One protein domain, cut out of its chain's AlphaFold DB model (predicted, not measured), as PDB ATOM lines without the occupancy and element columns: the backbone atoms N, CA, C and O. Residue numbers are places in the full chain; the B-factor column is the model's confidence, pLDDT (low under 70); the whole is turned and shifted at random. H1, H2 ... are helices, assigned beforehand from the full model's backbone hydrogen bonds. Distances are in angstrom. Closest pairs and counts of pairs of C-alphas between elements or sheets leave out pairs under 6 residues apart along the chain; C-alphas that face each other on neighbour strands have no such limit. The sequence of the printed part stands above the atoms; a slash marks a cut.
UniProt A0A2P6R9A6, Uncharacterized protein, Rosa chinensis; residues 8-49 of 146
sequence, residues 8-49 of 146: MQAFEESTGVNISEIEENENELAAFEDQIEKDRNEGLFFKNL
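Overview. This is residues 8 to 49 of the 146 residues of an uncharacterized protein of Rosa chinensis (UniProt A0A2P6R9A6). One long, straight helix, H1, makes nearly the whole length of a thin rod, and a short foot of residues 42 to 49, with the one-turn helix H2 in it, is set off at its far end. The printed part has 42 residues with two named helices, H1 then H2, and no named strand; the class is all helix. It is extended, with a radius of gyration of the C-alphas of 17.7 A and spans of 57 by 14 by 6 A.

Arrangement. H1, residues 8 to 41, stands free over residues 8 to 35. H2, residues 44 to 47, follows after a tight link of 2 residues, and the two helices meet only through their link. Every O i to N i+4 pair of H1 is within hydrogen-bond range; H2 is too short for such a pair, and its one O i to N i+3 pair is not within range.

Along the chain. H1 runs 49.4 A from C-alpha 8 at (5.622, -70.610, 118.653) to C-alpha 41 at (-13.834, -91.965, 158.720). H2 ends at C-alpha 47 at (-18.516, -102.183, 155.488).

Size, cuts and confidence. The C-alphas farthest apart, those of Met 8 and Leu 49, are 57.9 A apart. The printed part has no cut. The mean pLDDT of the printed part is 74.7, and residues 39 to 49 are under 70.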
ATOM      1  N   MET A   8       6.291 -71.393 117.614       78.25
ATOM      2  CA  MET A   8       5.622 -70.610 118.653       78.25
ATOM      3  C   MET A   8       4.178 -71.083 118.847       78.25
ATOM      4  O   MET A   8       3.773 -71.352 119.970       78.25
ATOM      5  N   GLN A   9       3.445 -71.292 117.752       76.62
ATOM      6  CA  GLN A   9       2.067 -71.776 117.796       76.62
ATOM      7  C   GLN A   9       1.961 -73.194 118.378       76.62
ATOM      8  O   GLN A   9       1.125 -73.439 119.238       76.62
ATOM      9  N   ALA A  10       2.848 -74.113 117.978       75.44
ATOM     10  CA  ALA A  10       2.891 -75.457 118.557       75.44
ATOM     11  C   ALA A  10       3.270 -75.439 120.049       75.44
ATOM     12  O   ALA A  10       2.803 -76.273 120.824       75.44
ATOM     13  N   PHE A  11       4.108 -74.483 120.468       77.69
ATOM     14  CA  PHE A  11       4.447 -74.308 121.874       77.69
ATOM     15  C   PHE A  11       3.244 -73.803 122.674       77.69
ATOM     16  O   PHE A  11       2.940 -74.407 123.698       77.69
ATOM     17  N   GLU A  12       2.535 -72.776 122.194       74.69
ATOM     18  CA  GLU A  12       1.309 -72.246 122.813       74.69
ATOM     19  C   GLU A  12       0.200 -73.302 122.900       74.69
ATOM     20  O   GLU A  12      -0.425 -73.450 123.948       74.69
ATOM     21  N   GLU A  13       0.007 -74.100 121.847       74.25
ATOM     22  CA  GLU A  13      -0.940 -75.219 121.855       74.25
ATOM     23  C   GLU A  13      -0.528 -76.281 122.887       74.25
ATOM     24  O   GLU A  13      -1.343 -76.694 123.708       74.25
ATOM     25  N   SER A  14       0.757 -76.653 122.940       71.88
ATOM     26  CA  SER A  14       1.252 -77.633 123.918       71.88
ATOM     27  C   SER A  14       1.220 -77.132 125.366       71.88
ATOM     28  O   SER A  14       0.980 -77.914 126.282       71.88
ATOM     29  N   THR A  15       1.437 -75.832 125.602       74.12
ATOM     30  CA  THR A  15       1.338 -75.252 126.952       74.12
ATOM     31  C   THR A  15      -0.113 -75.108 127.381       74.12
ATOM     32  O   THR A  15      -0.408 -75.374 128.540       74.12
ATOM     33  N   GLY A  16      -1.020 -74.763 126.463       72.94
ATOM     34  CA  GLY A  16      -2.458 -74.753 126.725       72.94
ATOM     35  C   GLY A  16      -2.985 -76.133 127.115       72.94
ATOM     36  O   GLY A  16      -3.654 -76.252 128.137       72.94
ATOM     37  N   VAL A  17      -2.609 -77.173 126.360       74.00
ATOM     38  CA  VAL A  17      -2.989 -78.568 126.653       74.00
ATOM     39  C   VAL A  17      -2.409 -79.033 127.992       74.00
ATOM     40  O   VAL A  17      -3.147 -79.549 128.827       74.00
ATOM     41  N   ASN A  18      -1.126 -78.765 128.255       74.50
ATOM     42  CA  ASN A  18      -0.504 -79.138 129.528       74.50
ATOM     43  C   ASN A  18      -1.149 -78.432 130.731       74.50
ATOM     44  O   ASN A  18      -1.267 -79.037 131.790       74.50
ATOM     45  N   ILE A  19      -1.565 -77.168 130.596       78.31
ATOM     46  CA  ILE A  19      -2.248 -76.447 131.682       78.31
ATOM     47  C   ILE A  19      -3.619 -77.074 131.960       78.31
ATOM     48  O   ILE A  19      -3.939 -77.305 133.123       78.31
ATOM     49  N   SER A  20      -4.392 -77.408 130.919       78.12
ATOM     50  CA  SER A  20      -5.678 -78.091 131.102       78.12
ATOM     51  C   SER A  20      -5.534 -79.492 131.703       78.12
ATOM     52  O   SER A  20      -6.329 -79.864 132.559       78.12
ATOM     53  N   GLU A  21      -4.500 -80.246 131.318       78.31
ATOM     54  CA  GLU A  21      -4.232 -81.573 131.888       78.31
ATOM     55  C   GLU A  21      -3.820 -81.495 133.366       78.31
ATOM     56  O   GLU A  21      -4.193 -82.357 134.161       78.31
ATOM     57  N   ILE A  22      -3.072 -80.458 133.762       80.75
ATOM     58  CA  ILE A  22      -2.705 -80.237 135.169       80.75
ATOM     59  C   ILE A  22      -3.943 -79.888 136.002       80.75
ATOM     60  O   ILE A  22      -4.101 -80.431 137.092       80.75
ATOM     61  N   GLU A  23      -4.837 -79.038 135.492       83.12
ATOM     62  CA  GLU A  23      -6.077 -78.662 136.186       83.12
ATOM     63  C   GLU A  23      -7.033 -79.859 136.350       83.12
ATOM     64  O   GLU A  23      -7.618 -80.050 137.419       83.12
ATOM     65  N   GLU A  24      -7.152 -80.714 135.328       84.50
ATOM     66  CA  GLU A  24      -7.945 -81.946 135.408       84.50
ATOM     67  C   GLU A  24      -7.366 -82.922 136.442       84.50
ATOM     68  O   GLU A  24      -8.102 -83.443 137.282       84.50
ATOM     69  N   ASN A  25      -6.043 -83.098 136.456       84.31
ATOM     70  CA  ASN A  25      -5.361 -83.974 137.410       84.31
ATOM     71  C   ASN A  25      -5.454 -83.452 138.858       84.31
ATOM     72  O   ASN A  25      -5.662 -84.233 139.783       84.31
ATOM     73  N   GLU A  26      -5.371 -82.134 139.079       84.62
ATOM     74  CA  GLU A  26      -5.594 -81.541 140.407       84.62
ATOM     75  C   GLU A  26      -7.026 -81.778 140.910       84.62
ATOM     76  O   GLU A  26      -7.228 -82.083 142.089       84.62
ATOM     77  N   ASN A  27      -8.022 -81.705 140.024       87.69
ATOM     78  CA  ASN A  27      -9.413 -81.980 140.371       87.69
ATOM     79  C   ASN A  27      -9.661 -83.473 140.668       87.69
ATOM     80  O   ASN A  27     -10.367 -83.808 141.622       87.69
ATOM     81  N   GLU A  28      -9.055 -84.381 139.897       85.31
ATOM     82  CA  GLU A  28      -9.100 -85.821 140.184       85.31
ATOM     83  C   GLU A  28      -8.420 -86.162 141.517       85.31
ATOM     84  O   GLU A  28      -8.953 -86.955 142.299       85.31
ATOM     85  N   LEU A  29      -7.280 -85.529 141.814       85.62
ATOM     86  CA  LEU A  29      -6.564 -85.720 143.073       85.62
ATOM     87  C   LEU A  29      -7.390 -85.231 144.269       85.62
ATOM     88  O   LEU A  29      -7.502 -85.950 145.261       85.62
ATOM     89  N   ALA A  30      -8.023 -84.061 144.160       86.62
ATOM     90  CA  ALA A  30      -8.903 -83.536 145.204       86.62
ATOM     91  C   ALA A  30     -10.098 -84.469 145.468       86.62
ATOM     92  O   ALA A  30     -10.415 -84.779 146.617       86.62
ATOM     93  N   ALA A  31     -10.721 -84.998 144.407       84.69
ATOM     94  CA  ALA A  31     -11.806 -85.969 144.538       84.69
ATOM     95  C   ALA A  31     -11.344 -87.286 145.193       84.69
ATOM     96  O   ALA A  31     -12.098 -87.905 145.952       84.69
ATOM     97  N   PHE A  32     -10.109 -87.716 144.921       84.44
ATOM     98  CA  PHE A  32      -9.516 -88.896 145.541       84.44
ATOM     99  C   PHE A  32      -9.216 -88.679 147.032       84.44
ATOM    100  O   PHE A  32      -9.526 -89.547 147.849       84.44
ATOM    101  N   GLU A  33      -8.662 -87.526 147.412       81.81
ATOM    102  CA  GLU A  33      -8.383 -87.185 148.814       81.81
ATOM    103  C   GLU A  33      -9.665 -87.122 149.658       81.81
ATOM    104  O   GLU A  33      -9.716 -87.728 150.734       81.81
ATOM    105  N   ASP A  34     -10.728 -86.507 149.128       82.56
ATOM    106  CA  ASP A  34     -12.052 -86.466 149.762       82.56
ATOM    107  C   ASP A  34     -12.636 -87.874 149.958       82.56
ATOM    108  O   ASP A  34     -13.208 -88.197 151.008       82.56
ATOM    109  N   GLN A  35     -12.475 -88.749 148.958       77.81
ATOM    110  CA  GLN A  35     -12.917 -90.137 149.047       77.81
ATOM    111  C   GLN A  35     -12.132 -90.903 150.118       77.81
ATOM    112  O   GLN A  35     -12.744 -91.596 150.928       77.81
ATOM    113  N   ILE A  36     -10.809 -90.736 150.185       78.25
ATOM    114  CA  ILE A  36      -9.949 -91.388 151.182       78.25
ATOM    115  C   ILE A  36     -10.244 -90.891 152.601       78.25
ATOM    116  O   ILE A  36     -10.259 -91.689 153.542       78.25
ATOM    117  N   GLU A  37     -10.490 -89.593 152.792       74.50
ATOM    118  CA  GLU A  37     -10.866 -89.053 154.100       74.50
ATOM    119  C   GLU A  37     -12.215 -89.608 154.568       74.50
ATOM    120  O   GLU A  37     -12.343 -90.051 155.718       74.50
ATOM    121  N   LYS A  38     -13.200 -89.661 153.669       71.94
ATOM    122  CA  LYS A  38     -14.507 -90.255 153.951       71.94
ATOM    123  C   LYS A  38     -14.398 -91.747 154.264       71.94
ATOM    124  O   LYS A  38     -14.950 -92.203 155.261       71.94
ATOM    125  N   ASP A  39     -13.632 -92.486 153.479       67.94
ATOM    126  CA  ASP A  39     -13.412 -93.921 153.643       67.94
ATOM    127  C   ASP A  39     -12.657 -94.266 154.941       67.94
ATOM    128  O   ASP A  39     -12.964 -95.258 155.618       67.94
ATOM    129  N   ARG A  40     -11.702 -93.419 155.345       68.56
ATOM    130  CA  ARG A  40     -11.004 -93.529 156.632       68.56
ATOM    131  C   ARG A  40     -11.951 -93.276 157.806       68.56
ATOM    132  O   ARG A  40     -11.891 -94.012 158.791       68.56
ATOM    133  N   ASN A  41     -12.836 -92.284 157.693       64.44
ATOM    134  CA  ASN A  41     -13.834 -91.965 158.720       64.44
ATOM    135  C   ASN A  41     -14.964 -93.005 158.800       64.44
ATOM    136  O   ASN A  41     -15.473 -93.275 159.887       64.44
ATOM    137  N   GLU A  42     -15.342 -93.622 157.680       62.97
ATOM    138  CA  GLU A  42     -16.381 -94.660 157.624       62.97
ATOM    139  C   GLU A  42     -15.874 -96.057 158.018       62.97
ATOM    140  O   GLU A  42     -16.673 -96.990 158.122       62.97
ATOM    141  N   GLY A  43     -14.570 -96.223 158.268       62.72
ATOM    142  CA  GLY A  43     -13.997 -97.497 158.688       62.72
ATOM    143  C   GLY A  43     -14.253 -98.597 157.656       62.72
ATOM    144  O   GLY A  43     -14.963 -99.566 157.936       62.72
ATOM    145  N   LEU A  44     -13.644 -98.471 156.469       60.38
ATOM    146  CA  LEU A  44     -13.715 -99.439 155.356       60.38
ATOM    147  C   LEU A  44     -13.519-100.916 155.750       60.38
ATOM    148  O   LEU A  44     -13.970-101.817 155.042       60.38
ATOM    149  N   PHE A  45     -12.891-101.180 156.893       57.62
ATOM    150  CA  PHE A  45     -12.745-102.519 157.452       57.62
ATOM    151  C   PHE A  45     -14.082-103.206 157.781       57.62
ATOM    152  O   PHE A  45     -14.159-104.428 157.693       57.62
ATOM    153  N   PHE A  46     -15.149-102.471 158.115       61.09
ATOM    154  CA  PHE A  46     -16.404-103.073 158.599       61.09
ATOM    155  C   PHE A  46     -17.530-103.114 157.557       61.09
ATOM    156  O   PHE A  46     -18.420-103.968 157.631       61.09
ATOM    157  N   LYS A  47     -17.481-102.248 156.537       58.00
ATOM    158  CA  LYS A  47     -18.516-102.183 155.488       58.00
ATOM    159  C   LYS A  47     -18.512-103.437 154.600       58.00
ATOM    160  O   LYS A  47     -19.578-103.964 154.288       58.00
ATOM    161  N   ASN A  48     -17.331-103.994 154.317       57.28
ATOM    162  CA  ASN A  48     -17.188-105.252 153.569       57.28
ATOM    163  C   ASN A  48     -17.498-106.511 154.402       57.28
ATOM    164  O   ASN A  48     -17.841-107.543 153.832       57.28
ATOM    165  N   LEU A  49     -17.455-106.440 155.739       57.03
ATOM    166  CA  LEU A  49     -17.835-107.569 156.606       57.03
ATOM    167  C   LEU A  49     -19.353-107.782 156.665       57.03
ATOM    168  O   LEU A  49     -19.819-108.894 156.897       57.03
TER     169      LEU A  49